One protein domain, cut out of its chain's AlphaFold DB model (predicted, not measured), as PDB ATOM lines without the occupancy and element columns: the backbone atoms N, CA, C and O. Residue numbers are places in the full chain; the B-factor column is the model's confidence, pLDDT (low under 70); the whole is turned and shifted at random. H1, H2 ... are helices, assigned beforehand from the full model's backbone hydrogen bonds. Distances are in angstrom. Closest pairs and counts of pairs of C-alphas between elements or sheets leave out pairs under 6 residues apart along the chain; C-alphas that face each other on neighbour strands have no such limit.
ATOM      1  N   ASN A   2      -7.838   4.772 -63.364       53.06
ATOM      2  CA  ASN A   2      -6.778   4.899 -62.337       53.06
ATOM      3  C   ASN A   2      -6.902   6.065 -61.336       53.06
ATOM      4  O   ASN A   2      -6.286   6.003 -60.281       53.06
ATOM      5  N   VAL A   3      -7.706   7.100 -61.603       42.66
ATOM      6  CA  VAL A   3      -7.812   8.263 -60.689       42.66
ATOM      7  C   VAL A   3      -8.822   8.017 -59.558       42.66
ATOM      8  O   VAL A   3      -8.612   8.439 -58.427       42.66
ATOM      9  N   MET A   4      -9.886   7.256 -59.832       35.41
ATOM     10  CA  MET A   4     -10.934   6.954 -58.848       35.41
ATOM     11  C   MET A   4     -10.478   5.913 -57.814       35.41
ATOM     12  O   MET A   4     -10.791   6.045 -56.637       35.41
ATOM     13  N   ASN A   5      -9.649   4.944 -58.221       41.78
ATOM     14  CA  ASN A   5      -9.063   3.964 -57.299       41.78
ATOM     15  C   ASN A   5      -7.997   4.588 -56.384       41.78
ATOM     16  O   ASN A   5      -7.905   4.203 -55.225       41.78
ATOM     17  N   ALA A   6      -7.245   5.586 -56.864       37.06
ATOM     18  CA  ALA A   6      -6.296   6.334 -56.039       37.06
ATOM     19  C   ALA A   6      -7.003   7.252 -55.028       37.06
ATOM     20  O   ALA A   6      -6.570   7.346 -53.886       37.06
ATOM     21  N   ALA A   7      -8.126   7.874 -55.405       36.31
ATOM     22  CA  ALA A   7      -8.933   8.678 -54.485       36.31
ATOM     23  C   ALA A   7      -9.590   7.821 -53.389       36.31
ATOM     24  O   ALA A   7      -9.569   8.210 -52.228       36.31
ATOM     25  N   VAL A   8     -10.103   6.631 -53.725       41.78
ATOM     26  CA  VAL A   8     -10.679   5.697 -52.739       41.78
ATOM     27  C   VAL A   8      -9.595   5.082 -51.843       41.78
ATOM     28  O   VAL A   8      -9.805   4.964 -50.638       41.78
ATOM     29  N   ALA A   9      -8.417   4.757 -52.385       36.16
ATOM     30  CA  ALA A   9      -7.283   4.269 -51.599       36.16
ATOM     31  C   ALA A   9      -6.711   5.353 -50.663       36.16
ATOM     32  O   ALA A   9      -6.434   5.059 -49.504       36.16
ATOM     33  N   ASN A  10      -6.621   6.609 -51.116       39.81
ATOM     34  CA  ASN A  10      -6.174   7.735 -50.288       39.81
ATOM     35  C   ASN A  10      -7.210   8.136 -49.230       39.81
ATOM     36  O   ASN A  10      -6.827   8.521 -48.132       39.81
ATOM     37  N   PHE A  11      -8.509   7.998 -49.514       37.06
ATOM     38  CA  PHE A  11      -9.560   8.203 -48.513       37.06
ATOM     39  C   PHE A  11      -9.534   7.093 -47.450       37.06
ATOM     40  O   PHE A  11      -9.627   7.373 -46.262       37.06
ATOM     41  N   SER A  12      -9.307   5.842 -47.863       38.88
ATOM     42  CA  SER A  12      -9.172   4.692 -46.954       38.88
ATOM     43  C   SER A  12      -7.898   4.757 -46.099       38.88
ATOM     44  O   SER A  12      -7.927   4.373 -44.937       38.88
ATOM     45  N   ALA A  13      -6.795   5.276 -46.649       34.78
ATOM     46  CA  ALA A  13      -5.542   5.486 -45.922       34.78
ATOM     47  C   ALA A  13      -5.611   6.687 -44.959       34.78
ATOM     48  O   ALA A  13      -5.101   6.599 -43.848       34.78
ATOM     49  N   ALA A  14      -6.306   7.769 -45.334       35.16
ATOM     50  CA  ALA A  14      -6.555   8.916 -44.454       35.16
ATOM     51  C   ALA A  14      -7.497   8.579 -43.281       35.16
ATOM     52  O   ALA A  14      -7.383   9.169 -42.212       35.16
ATOM     53  N   LEU A  15      -8.383   7.592 -43.457       40.50
ATOM     54  CA  LEU A  15      -9.187   6.995 -42.383       40.50
ATOM     55  C   LEU A  15      -8.368   6.109 -41.424       40.50
ATOM     56  O   LEU A  15      -8.841   5.827 -40.326       40.50
ATOM     57  N   ALA A  16      -7.179   5.654 -41.836       39.09
ATOM     58  CA  ALA A  16      -6.370   4.678 -41.108       39.09
ATOM     59  C   ALA A  16      -5.168   5.285 -40.357       39.09
ATOM     60  O   ALA A  16      -4.676   4.657 -39.426       39.09
ATOM     61  N   SER A  17      -4.675   6.469 -40.738       45.72
ATOM     62  CA  SER A  17      -3.472   7.069 -40.127       45.72
ATOM     63  C   SER A  17      -3.752   8.019 -38.958       45.72
ATOM     64  O   SER A  17      -2.851   8.325 -38.187       45.72
ATOM     65  N   ALA A  18      -4.994   8.463 -38.806       44.81
ATOM     66  CA  ALA A  18      -5.519   9.033 -37.576       44.81
ATOM     67  C   ALA A  18      -6.859   8.341 -37.357       44.81
ATOM     68  O   ALA A  18      -7.712   8.392 -38.244       44.81
ATOM     69  N   ASN A  19      -7.043   7.657 -36.227       61.44
ATOM     70  CA  ASN A  19      -8.344   7.104 -35.874       61.44
ATOM     71  C   ASN A  19      -9.342   8.269 -35.840       61.44
ATOM     72  O   ASN A  19      -9.438   8.988 -34.853       61.44
ATOM     73  N   LEU A  20     -10.106   8.470 -36.918       55.78
ATOM     74  CA  LEU A  20     -11.182   9.470 -36.976       55.78
ATOM     75  C   LEU A  20     -12.169   9.303 -35.810       55.78
ATOM     76  O   LEU A  20     -12.846  10.248 -35.430       55.78
ATOM     77  N   GLN A  21     -12.222   8.098 -35.243       59.69
ATOM     78  CA  GLN A  21     -12.974   7.742 -34.046       59.69
ATOM     79  C   GLN A  21     -12.397   8.415 -32.791       59.69
ATOM     80  O   GLN A  21     -13.130   9.099 -32.081       59.69
ATOM     81  N   ASP A  22     -11.085   8.296 -32.583       61.47
ATOM     82  CA  ASP A  22     -10.368   8.920 -31.468       61.47
ATOM     83  C   ASP A  22     -10.448  10.444 -31.571       61.47
ATOM     84  O   ASP A  22     -10.660  11.111 -30.568       61.47
ATOM     85  N   LEU A  23     -10.364  11.002 -32.781       59.16
ATOM     86  CA  LEU A  23     -10.424  12.449 -32.983       59.16
ATOM     87  C   LEU A  23     -11.838  13.031 -32.815       59.16
ATOM     88  O   LEU A  23     -11.981  14.133 -32.295       59.16
ATOM     89  N   PHE A  24     -12.884  12.332 -33.271       68.56
ATOM     90  CA  PHE A  24     -14.240  12.895 -33.321       68.56
ATOM     91  C   PHE A  24     -15.098  12.573 -32.092       68.56
ATOM     92  O   PHE A  24     -15.914  13.401 -31.695       68.56
ATOM     93  N   TRP A  25     -14.946  11.385 -31.496       71.88
ATOM     94  CA  TRP A  25     -15.814  10.937 -30.396       71.88
ATOM     95  C   TRP A  25     -15.149  11.008 -29.027       71.88
ATOM     96  O   TRP A  25     -15.823  11.287 -28.039       71.88
ATOM     97  N   PHE A  26     -13.847  10.734 -28.965       73.38
ATOM     98  CA  PHE A  26     -13.199  10.347 -27.712       73.38
ATOM     99  C   PHE A  26     -11.999  11.213 -27.306       73.38
ATOM    100  O   PHE A  26     -11.487  11.059 -26.197       73.38
ATOM    101  N   GLY A  27     -11.556  12.128 -28.171       69.94
ATOM    102  CA  GLY A  27     -10.405  13.005 -27.930       69.94
ATOM    103  C   GLY A  27      -9.051  12.287 -27.824       69.94
ATOM    104  O   GLY A  27      -8.089  12.895 -27.369       69.94
ATOM    105  N   GLY A  28      -8.959  11.009 -28.212       78.19
ATOM    106  CA  GLY A  28      -7.758  10.177 -28.089       78.19
ATOM    107  C   GLY A  28      -8.055   8.717 -27.728       78.19
ATOM    108  O   GLY A  28      -9.203   8.348 -27.465       78.19
ATOM    109  N   LYS A  29      -7.003   7.887 -27.696       82.62
ATOM    110  CA  LYS A  29      -7.074   6.497 -27.210       82.62
ATOM    111  C   LYS A  29      -7.387   6.462 -25.711       82.62
ATOM    112  O   LYS A  29      -6.929   7.330 -24.973       82.62
ATOM    113  N   SER A  30      -8.093   5.434 -25.240       87.75
ATOM    114  CA  SER A  30      -8.169   5.179 -23.799       87.75
ATOM    115  C   SER A  30      -6.876   4.569 -23.244       87.75
ATOM    116  O   SER A  30      -6.300   3.655 -23.844       87.75
ATOM    117  N   TYR A  31      -6.483   5.035 -22.055       90.19
ATOM    118  CA  TYR A  31      -5.261   4.644 -21.336       90.19
ATOM    119  C   TYR A  31      -5.465   3.511 -20.325       90.19
ATOM    120  O   TYR A  31      -4.635   3.275 -19.450       90.19
ATOM    121  N   THR A  32      -6.594   2.806 -20.431       90.88
ATOM    122  CA  THR A  32      -6.842   1.570 -19.690       90.88
ATOM    123  C   THR A  32      -7.425   0.513 -20.618       90.88
ATOM    124  O   THR A  32      -8.127   0.804 -21.592       90.88
ATOM    125  N   SER A  33      -7.184  -0.756 -20.290       86.81
ATOM    126  CA  SER A  33      -7.764  -1.883 -21.033       86.81
ATOM    127  C   SER A  33      -9.296  -1.877 -21.036       86.81
ATOM    128  O   SER A  33      -9.903  -2.192 -22.060       86.81
ATOM    129  N   ALA A  34      -9.921  -1.483 -19.926       87.25
ATOM    130  CA  ALA A  34     -11.373  -1.409 -19.830       87.25
ATOM    131  C   ALA A  34     -11.952  -0.279 -20.694       87.25
ATOM    132  O   ALA A  34     -12.949  -0.487 -21.385       87.25
ATOM    133  N   GLY A  35     -11.299   0.885 -20.729       89.75
ATOM    134  CA  GLY A  35     -11.746   1.974 -21.589       89.75
ATOM    135  C   GLY A  35     -11.612   1.647 -23.080       89.75
ATOM    136  O   GLY A  35     -12.540   1.914 -23.835       89.75
ATOM    137  N   ARG A  36     -10.563   0.925 -23.504       88.19
ATOM    138  CA  ARG A  36     -10.468   0.416 -24.891       88.19
ATOM    139  C   ARG A  36     -11.617  -0.524 -25.260       88.19
ATOM    140  O   ARG A  36     -12.099  -0.507 -26.393       88.19
ATOM    141  N   GLN A  37     -12.069  -1.351 -24.316       86.62
ATOM    142  CA  GLN A  37     -13.235  -2.211 -24.525       86.62
ATOM    143  C   GLN A  37     -14.527  -1.391 -24.666       86.62
ATOM    144  O   GLN A  37     -15.373  -1.719 -25.502       86.62
ATOM    145  N   ALA A  38     -14.667  -0.316 -23.885       89.25
ATOM    146  CA  ALA A  38     -15.786   0.616 -23.992       89.25
ATOM    147  C   ALA A  38     -15.791   1.350 -25.346       89.25
ATOM    148  O   ALA A  38     -16.834   1.381 -26.002       89.25
ATOM    149  N   ASP A  39     -14.635   1.845 -25.802       88.62
ATOM    150  CA  ASP A  39     -14.479   2.514 -27.101       88.62
ATOM    151  C   ASP A  39     -14.912   1.582 -28.249       88.62
ATOM    152  O   ASP A  39     -15.717   1.959 -29.107       88.62
ATOM    153  N   TRP A  40     -14.459   0.322 -28.233       87.19
ATOM    154  CA  TRP A  40     -14.856  -0.674 -29.234       87.19
ATOM    155  C   TRP A  40     -16.366  -0.943 -29.228       87.19
ATOM    156  O   TRP A  40     -17.001  -0.940 -30.286       87.19
ATOM    157  N   MET A  41     -16.958  -1.148 -28.045       87.56
ATOM    158  CA  MET A  41     -18.394  -1.406 -27.903       87.56
ATOM    159  C   MET A  41     -19.225  -0.229 -28.416       87.56
ATOM    160  O   MET A  41     -20.195  -0.421 -29.152       87.56
ATOM    161  N   PHE A  42     -18.836   0.994 -28.057       89.69
ATOM    162  CA  PHE A  42     -19.498   2.199 -28.534       89.69
ATOM    163  C   PHE A  42     -19.460   2.272 -30.059       89.69
ATOM    164  O   PHE A  42     -20.505   2.446 -30.684       89.69
ATOM    165  N   MET A  43     -18.291   2.073 -30.676       87.81
ATOM    166  CA  MET A  43     -18.164   2.144 -32.133       87.81
ATOM    167  C   MET A  43     -18.939   1.027 -32.837       87.81
ATOM    168  O   MET A  43     -19.528   1.268 -33.894       87.81
ATOM    169  N   PHE A  44     -19.009  -0.168 -32.246       88.38
ATOM    170  CA  PHE A  44     -19.865  -1.248 -32.734       88.38
ATOM    171  C   PHE A  44     -21.347  -0.840 -32.736       88.38
ATOM    172  O   PHE A  44     -22.007  -0.925 -33.775       88.38
ATOM    173  N   ILE A  45     -21.863  -0.339 -31.607       91.69
ATOM    174  CA  ILE A  45     -23.257   0.117 -31.474       91.69
ATOM    175  C   ILE A  45     -23.539   1.286 -32.421       91.69
ATOM    176  O   ILE A  45     -24.592   1.332 -33.061       91.69
ATOM    177  N   TRP A  46     -22.600   2.223 -32.534       91.25
ATOM    178  CA  TRP A  46     -22.734   3.405 -33.368       91.25
ATOM    179  C   TRP A  46     -22.844   3.037 -34.849       91.25
ATOM    180  O   TRP A  46     -23.812   3.423 -35.504       91.25
ATOM    181  N   TRP A  47     -21.924   2.220 -35.375       89.50
ATOM    182  CA  TRP A  47     -21.974   1.787 -36.776       89.50
ATOM    183  C   TRP A  47     -23.198   0.926 -37.080       89.50
ATOM    184  O   TRP A  47     -23.809   1.081 -38.141       89.50
ATOM    185  N   LEU A  48     -23.599   0.063 -36.142       90.25
ATOM    186  CA  LEU A  48     -24.838  -0.699 -36.252       90.25
ATOM    187  C   LEU A  48     -26.050   0.241 -36.347       90.25
ATOM    188  O   LEU A  48     -26.896   0.082 -37.229       90.25
ATOM    189  N   SER A  49     -26.095   1.268 -35.495       94.00
ATOM    190  CA  SER A  49     -27.156   2.280 -35.480       94.00
ATOM    191  C   SER A  49     -27.192   3.090 -36.774       94.00
ATOM    192  O   SER A  49     -28.267   3.271 -37.340       94.00
ATOM    193  N   VAL A  50     -26.037   3.518 -37.294       93.56
ATOM    194  CA  VAL A  50     -25.933   4.225 -38.582       93.56
ATOM    195  C   VAL A  50     -26.438   3.351 -39.729       93.56
ATOM    196  O   VAL A  50     -27.224   3.821 -40.552       93.56
ATOM    197  N   ALA A  51     -26.049   2.074 -39.774       91.94
ATOM    198  CA  ALA A  51     -26.493   1.154 -40.818       91.94
ATOM    199  C   ALA A  51     -28.023   0.989 -40.818       91.94
ATOM    200  O   ALA A  51     -28.666   1.170 -41.857       91.94
ATOM    201  N   PHE A  52     -28.627   0.717 -39.656       94.38
ATOM    202  CA  PHE A  52     -30.082   0.604 -39.541       94.38
ATOM    203  C   PHE A  52     -30.792   1.932 -39.798       94.38
ATOM    204  O   PHE A  52     -31.814   1.943 -40.483       94.38
ATOM    205  N   PHE A  53     -30.247   3.051 -39.320       96.94
ATOM    206  CA  PHE A  53     -30.794   4.378 -39.583       96.94
ATOM    207  C   PHE A  53     -30.867   4.655 -41.086       96.94
ATOM    208  O   PHE A  53     -31.935   4.999 -41.589       96.94
ATOM    209  N   VAL A  54     -29.781   4.432 -41.832       97.44
ATOM    210  CA  VAL A  54     -29.756   4.633 -43.288       97.44
ATOM    211  C   VAL A  54     -30.774   3.730 -43.984       97.44
ATOM    212  O   VAL A  54     -31.547   4.216 -44.810       97.44
ATOM    213  N   VAL A  55     -30.831   2.441 -43.634       95.62
ATOM    214  CA  VAL A  55     -31.799   1.500 -44.224       95.62
ATOM    215  C   VAL A  55     -33.237   1.952 -43.964       95.62
ATOM    216  O   VAL A  55     -34.035   2.029 -44.899       95.62
ATOM    217  N   LEU A  56     -33.572   2.299 -42.718       96.44
ATOM    218  CA  LEU A  56     -34.915   2.737 -42.345       96.44
ATOM    219  C   LEU A  56     -35.284   4.067 -43.007       96.44
ATOM    220  O   LEU A  56     -36.398   4.197 -43.513       96.44
ATOM    221  N   MET A  57     -34.361   5.030 -43.073       98.12
ATOM    222  CA  MET A  57     -34.593   6.309 -43.749       98.12
ATOM    223  C   MET A  57     -34.793   6.126 -45.254       98.12
ATOM    224  O   MET A  57     -35.735   6.689 -45.815       98.12
ATOM    225  N   VAL A  58     -33.973   5.302 -45.917       98.06
ATOM    226  CA  VAL A  58     -34.123   5.000 -47.349       98.06
ATOM    227  C   VAL A  58     -35.452   4.303 -47.620       98.06
ATOM    228  O   VAL A  58     -36.168   4.718 -48.529       98.06
ATOM    229  N   LEU A  59     -35.824   3.290 -46.829       96.69
ATOM    230  CA  LEU A  59     -37.108   2.597 -46.975       96.69
ATOM    231  C   LEU A  59     -38.291   3.532 -46.719       96.69
ATOM    232  O   LEU A  59     -39.255   3.515 -47.482       96.69
ATOM    233  N   MET A  60     -38.207   4.384 -45.696       97.69
ATOM    234  CA  MET A  60     -39.235   5.375 -45.387       97.69
ATOM    235  C   MET A  60     -39.423   6.356 -46.547       97.69
ATOM    236  O   MET A  60     -40.546   6.533 -47.018       97.69
ATOM    237  N   VAL A  61     -38.341   6.961 -47.048       97.88
ATOM    238  CA  VAL A  61     -38.390   7.884 -48.195       97.88
ATOM    239  C   VAL A  61     -38.895   7.160 -49.442       97.88
ATOM    240  O   VAL A  61     -39.775   7.666 -50.140       97.88
ATOM    241  N   TYR A  62     -38.396   5.950 -49.702       97.56
ATOM    242  CA  TYR A  62     -38.834   5.125 -50.821       97.56
ATOM    243  C   TYR A  62     -40.339   4.853 -50.758       97.56
ATOM    244  O   TYR A  62     -41.038   5.101 -51.740       97.56
ATOM    245  N   PHE A  63     -40.870   4.409 -49.616       94.44
ATOM    246  CA  PHE A  63     -42.299   4.149 -49.452       94.44
ATOM    247  C   PHE A  63     -43.134   5.426 -49.515       94.44
ATOM    248  O   PHE A  63     -44.170   5.429 -50.184       94.44
ATOM    249  N   ALA A  64     -42.663   6.526 -48.925       95.00
ATOM    250  CA  ALA A  64     -43.325   7.823 -49.007       95.00
ATOM    251  C   ALA A  64     -43.463   8.305 -50.461       95.00
ATOM    252  O   ALA A  64     -44.515   8.814 -50.841       95.00
ATOM    253  N   VAL A  65     -42.438   8.107 -51.299       94.88
ATOM    254  CA  VAL A  65     -42.463   8.482 -52.723       94.88
ATOM    255  C   VAL A  65     -43.266   7.479 -53.559       94.88
ATOM    256  O   VAL A  65     -44.114   7.875 -54.365       94.88
ATOM    257  N   ARG A  66     -43.020   6.177 -53.378       91.00
ATOM    258  CA  ARG A  66     -43.590   5.094 -54.194       91.00
ATOM    259  C   ARG A  66     -45.082   4.890 -53.957       91.00
ATOM    260  O   ARG A  66     -45.794   4.578 -54.918       91.00
ATOM    261  N   TYR A  67     -45.537   5.053 -52.716       88.31
ATOM    262  CA  TYR A  67     -46.928   4.858 -52.297       88.31
ATOM    263  C   TYR A  67     -47.664   6.180 -52.028       88.31
ATOM    264  O   TYR A  67     -48.764   6.182 -51.476       88.31
ATOM    265  N   ARG A  68     -47.109   7.318 -52.474       89.00
ATOM    266  CA  ARG A  68     -47.788   8.619 -52.422       89.00
ATOM    267  C   ARG A  68     -49.120   8.573 -53.175       89.00
ATOM    268  O   ARG A  68     -49.143   8.322 -54.383       89.00
ATOM    269  N   THR A  83     -45.191 -13.988 -42.017       94.75
ATOM    270  CA  THR A  83     -44.442 -14.759 -41.019       94.75
ATOM    271  C   THR A  83     -42.942 -14.869 -41.330       94.75
ATOM    272  O   THR A  83     -42.148 -14.675 -40.415       94.75
ATOM    273  N   PRO A  84     -42.491 -15.109 -42.581       94.50
ATOM    274  CA  PRO A  84     -41.060 -15.065 -42.899       94.50
ATOM    275  C   PRO A  84     -40.384 -13.719 -42.597       94.50
ATOM    276  O   PRO A  84     -39.276 -13.695 -42.053       94.50
ATOM    277  N   LEU A  85     -41.036 -12.598 -42.925       92.69
ATOM    278  CA  LEU A  85     -40.521 -11.262 -42.609       92.69
ATOM    279  C   LEU A  85     -40.488 -11.037 -41.094       92.69
ATOM    280  O   LEU A  85     -39.494 -10.538 -40.570       92.69
ATOM    281  N   GLU A  86     -41.547 -11.475 -40.411       94.31
ATOM    282  CA  GLU A  86     -41.674 -11.375 -38.963       94.31
ATOM    283  C   GLU A  86     -40.577 -12.148 -38.229       94.31
ATOM    284  O   GLU A  86     -39.933 -11.629 -37.325       94.31
ATOM    285  N   ILE A  87     -40.281 -13.368 -38.674       96.56
ATOM    286  CA  ILE A  87     -39.179 -14.167 -38.133       96.56
ATOM    287  C   ILE A  87     -37.832 -13.478 -38.394       96.56
ATOM    288  O   ILE A  87     -36.981 -13.420 -37.506       96.56
ATOM    289  N   THR A  88     -37.636 -12.916 -39.591       94.31
ATOM    290  CA  THR A  88     -36.365 -12.292 -39.988       94.31
ATOM    291  C   THR A  88     -36.021 -11.087 -39.111       94.31
ATOM    292  O   THR A  88     -34.918 -11.016 -38.569       94.31
ATOM    293  N   TRP A  89     -36.964 -10.158 -38.922       92.81
ATOM    294  CA  TRP A  89     -36.731  -8.957 -38.112       92.81
ATOM    295  C   TRP A  89     -36.779  -9.205 -36.602       92.81
ATOM    296  O   TRP A  89     -36.548  -8.282 -35.832       92.81
ATOM    297  N   THR A  90     -37.093 -10.424 -36.161       95.94
ATOM    298  CA  THR A  90     -37.003 -10.821 -34.753       95.94
ATOM    299  C   THR A  90     -35.661 -11.489 -34.500       95.94
ATOM    300  O   THR A  90     -34.929 -11.066 -33.612       95.94
ATOM    301  N   ILE A  91     -35.279 -12.470 -35.325       97.00
ATOM    302  CA  ILE A  91     -34.021 -13.208 -35.154       97.00
ATOM    303  C   ILE A  91     -32.806 -12.287 -35.301       97.00
ATOM    304  O   ILE A  91     -31.902 -12.348 -34.469       97.00
ATOM    305  N   ILE A  92     -32.770 -11.427 -36.328       93.62
ATOM    306  CA  ILE A  92     -31.597 -10.578 -36.591       93.62
ATOM    307  C   ILE A  92     -31.300  -9.635 -35.403       93.62
ATOM    308  O   ILE A  92     -30.178  -9.682 -34.894       93.62
ATOM    309  N   PRO A  93     -32.257  -8.831 -34.885       93.50
ATOM    310  CA  PRO A  93     -32.012  -8.008 -33.699       93.50
ATOM    311  C   PRO A  93     -31.691  -8.819 -32.444       93.50
ATOM    312  O   PRO A  93     -30.840  -8.401 -31.664       93.50
ATOM    313  N   THR A  94     -32.311  -9.989 -32.255       96.50
ATOM    314  CA  THR A  94     -31.995 -10.866 -31.120       96.50
ATOM    315  C   THR A  94     -30.541 -11.345 -31.155       96.50
ATOM    316  O   THR A  94     -29.887 -11.356 -30.115       96.50
ATOM    317  N   ILE A  95     -29.994 -11.685 -32.328       96.00
ATOM    318  CA  ILE A  95     -28.574 -12.055 -32.462       96.00
ATOM    319  C   ILE A  95     -27.671 -10.884 -32.056       96.00
ATOM    320  O   ILE A  95     -26.767 -11.071 -31.242       96.00
ATOM    321  N   PHE A  96     -27.930  -9.675 -32.567       93.44
ATOM    322  CA  PHE A  96     -27.149  -8.491 -32.191       93.44
ATOM    323  C   PHE A  96     -27.244  -8.186 -30.694       93.44
ATOM    324  O   PHE A  96     -26.232  -7.867 -30.075       93.44
ATOM    325  N   PHE A  97     -28.430  -8.339 -30.100       95.25
ATOM    326  CA  PHE A  97     -28.624  -8.207 -28.659       95.25
ATOM    327  C   PHE A  97     -27.724  -9.159 -27.870       95.25
ATOM    328  O   PHE A  97     -27.042  -8.715 -26.951       95.25
ATOM    329  N   PHE A  98     -27.663 -10.442 -28.241       96.69
ATOM    330  CA  PHE A  98     -26.793 -11.392 -27.547       96.69
ATOM    331  C   PHE A  98     -25.311 -11.037 -27.688       96.69
ATOM    332  O   PHE A  98     -24.586 -11.116 -26.700       96.69
ATOM    333  N   VAL A  99     -24.865 -10.596 -28.869       91.69
ATOM    334  CA  VAL A  99     -23.482 -10.123 -29.063       91.69
ATOM    335  C   VAL A  99     -23.170  -8.960 -28.115       91.69
ATOM    336  O   VAL A  99     -22.195  -9.032 -27.369       91.69
ATOM    337  N   MET A 100     -24.029  -7.934 -28.075       92.44
ATOM    338  CA  MET A 100     -23.867  -6.788 -27.171       92.44
ATOM    339  C   MET A 100     -23.893  -7.208 -25.698       92.44
ATOM    340  O   MET A 100     -23.074  -6.744 -24.910       92.44
ATOM    341  N   PHE A 101     -24.803  -8.111 -25.323       95.00
ATOM    342  CA  PHE A 101     -24.932  -8.603 -23.956       95.00
ATOM    343  C   PHE A 101     -23.666  -9.323 -23.484       95.00
ATOM    344  O   PHE A 101     -23.157  -9.009 -22.412       95.00
ATOM    345  N   PHE A 102     -23.133 -10.270 -24.263       93.75
ATOM    346  CA  PHE A 102     -21.956 -11.035 -23.844       93.75
ATOM    347  C   PHE A 102     -20.696 -10.173 -23.773       93.75
ATOM    348  O   PHE A 102     -19.917 -10.318 -22.832       93.75
ATOM    349  N   GLU A 103     -20.507  -9.259 -24.723       90.19
ATOM    350  CA  GLU A 103     -19.375  -8.331 -24.698       90.19
ATOM    351  C   GLU A 103     -19.497  -7.317 -23.547       90.19
ATOM    352  O   GLU A 103     -18.533  -7.091 -22.815       90.19
ATOM    353  N   GLY A 104     -20.700  -6.785 -23.299       90.44
ATOM    354  CA  GLY A 104     -20.970  -5.905 -22.160       90.44
ATOM    355  C   GLY A 104     -20.785  -6.613 -20.816       90.44
ATOM    356  O   GLY A 104     -20.178  -6.062 -19.902       90.44
ATOM    357  N   PHE A 105     -21.232  -7.865 -20.708       91.81
ATOM    358  CA  PHE A 105     -21.047  -8.687 -19.514       91.81
ATOM    359  C   PHE A 105     -19.566  -8.969 -19.235       91.81
ATOM    360  O   PHE A 105     -19.124  -8.841 -18.095       91.81
ATOM    361  N   ARG A 106     -18.767  -9.291 -20.264       88.69
ATOM    362  CA  ARG A 106     -17.306  -9.452 -20.123       88.69
ATOM    363  C   ARG A 106     -16.651  -8.180 -19.588       88.69
ATOM    364  O   ARG A 106     -15.837  -8.270 -18.672       88.69
ATOM    365  N   GLY A 107     -17.024  -7.019 -20.131       86.25
ATOM    366  CA  GLY A 107     -16.519  -5.728 -19.658       86.25
ATOM    367  C   GLY A 107     -16.930  -5.409 -18.226       86.25
ATOM    368  O   GLY A 107     -16.091  -5.038 -17.410       86.25
ATOM    369  N   TYR A 108     -18.192  -5.662 -17.879       87.38
ATOM    370  CA  TYR A 108     -18.687  -5.500 -16.515       87.38
ATOM    371  C   TYR A 108     -17.887  -6.341 -15.510       87.38
ATOM    372  O   TYR A 108     -17.476  -5.830 -14.471       87.38
ATOM    373  N   ILE A 109     -17.616  -7.612 -15.818       87.44
ATOM    374  CA  ILE A 109     -16.820  -8.474 -14.934       87.44
ATOM    375  C   ILE A 109     -15.374  -7.973 -14.814       87.44
ATOM    376  O   ILE A 109     -14.830  -7.987 -13.714       87.44
ATOM    377  N   ASN A 110     -14.764  -7.489 -15.903       82.31
ATOM    378  CA  ASN A 110     -13.401  -6.942 -15.875       82.31
ATOM    379  C   ASN A 110     -13.277  -5.728 -14.938       82.31
ATOM    380  O   ASN A 110     -12.278  -5.603 -14.233       82.31
ATOM    381  N   LEU A 111     -14.308  -4.879 -14.900       81.44
ATOM    382  CA  LEU A 111     -14.361  -3.691 -14.047       81.44
ATOM    383  C   LEU A 111     -14.607  -3.999 -12.567       81.44
ATOM    384  O   LEU A 111     -14.113  -3.280 -11.706       81.44
ATOM    385  N   ASN A 112     -15.379  -5.046 -12.272       79.31
ATOM    386  CA  ASN A 112     -15.823  -5.355 -10.909       79.31
ATOM    387  C   ASN A 112     -14.962  -6.409 -10.196       79.31
ATOM    388  O   ASN A 112     -15.233  -6.748  -9.045       79.31
ATOM    389  N   TYR A 113     -13.950  -6.964 -10.863       78.31
ATOM    390  CA  TYR A 113     -13.052  -7.941 -10.261       78.31
ATOM    391  C   TYR A 113     -11.803  -7.256  -9.690       78.31
ATOM    392  O   TYR A 113     -11.010  -6.678 -10.435       78.31
TER     393      TYR A 113
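What this domain is: This is residues 2 to 68 and 83 to 113 of the 417 residues of a protein of Leptolyngbya valderiana BDU 20041 (UniProt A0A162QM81). Two long helices, H3 and H4, run opposite ways side by side as a narrow V, touching where H3 begins and H4 ends and spreading toward the cut. The short helix H2 sits near H3 on the side away from H4, and H1, residues 2 to 17, sticks out beyond it as a free arm. The printed part has 98 residues with four named helices, H1 to H4 in chain order, and no named strand; the class is all helix. It is only just loose, close to extended, with a radius of gyration of the C-alphas of 18.8 A, and flat, spanning 53 by 45 by 22 A.

How they stand to each other: Start at H1, residues 2 to 17, which stands free and meets H2, residues 20 to 26, only through their tight link. H2 is close to but not clearly touching H3, residues 33 to 66: the closest C-alphas, of Gln 21 and Met 43, are 7.9 A apart, and the lines are only just about perpendicular at 72 degrees. H3 touches H4, residues 83 to 112, with residues 34 to 41 alone, meeting residues 100 to 111; the closest C-alphas, of Ala 34 and Gly 107, are 6.7 A apart. They run opposite ways at a shallow tilt of 20 degrees. H1 is apart from H3 and H4, and H2 from H4. Every O i to N i+4 pair is within hydrogen-bond range in H3, against 11 of 12 in H1, 2 of 3 in H2 and 25 of 26 in H4.

Where its parts are: Find C-alpha 2 at (-6.778, 4.899, -62.337); from there H1 runs 22.6 A. H2 spans 9.5 A. From C-alpha 33 at (-7.764, -1.883, -21.033), H3 runs 49.3 A; H4 runs 42.6 A to C-alpha 112 at (-15.823, -5.355, -10.909).

The domain as a whole: The C-alphas farthest apart, of Arg 68 and Tyr 113, are 57.1 A apart. Residues 69 to 82 are not printed, and C-alphas 68 and 83 are 26.2 A apart across the cut. Confidence is low, with pLDDT under 70, at residues 2 to 24 and 27.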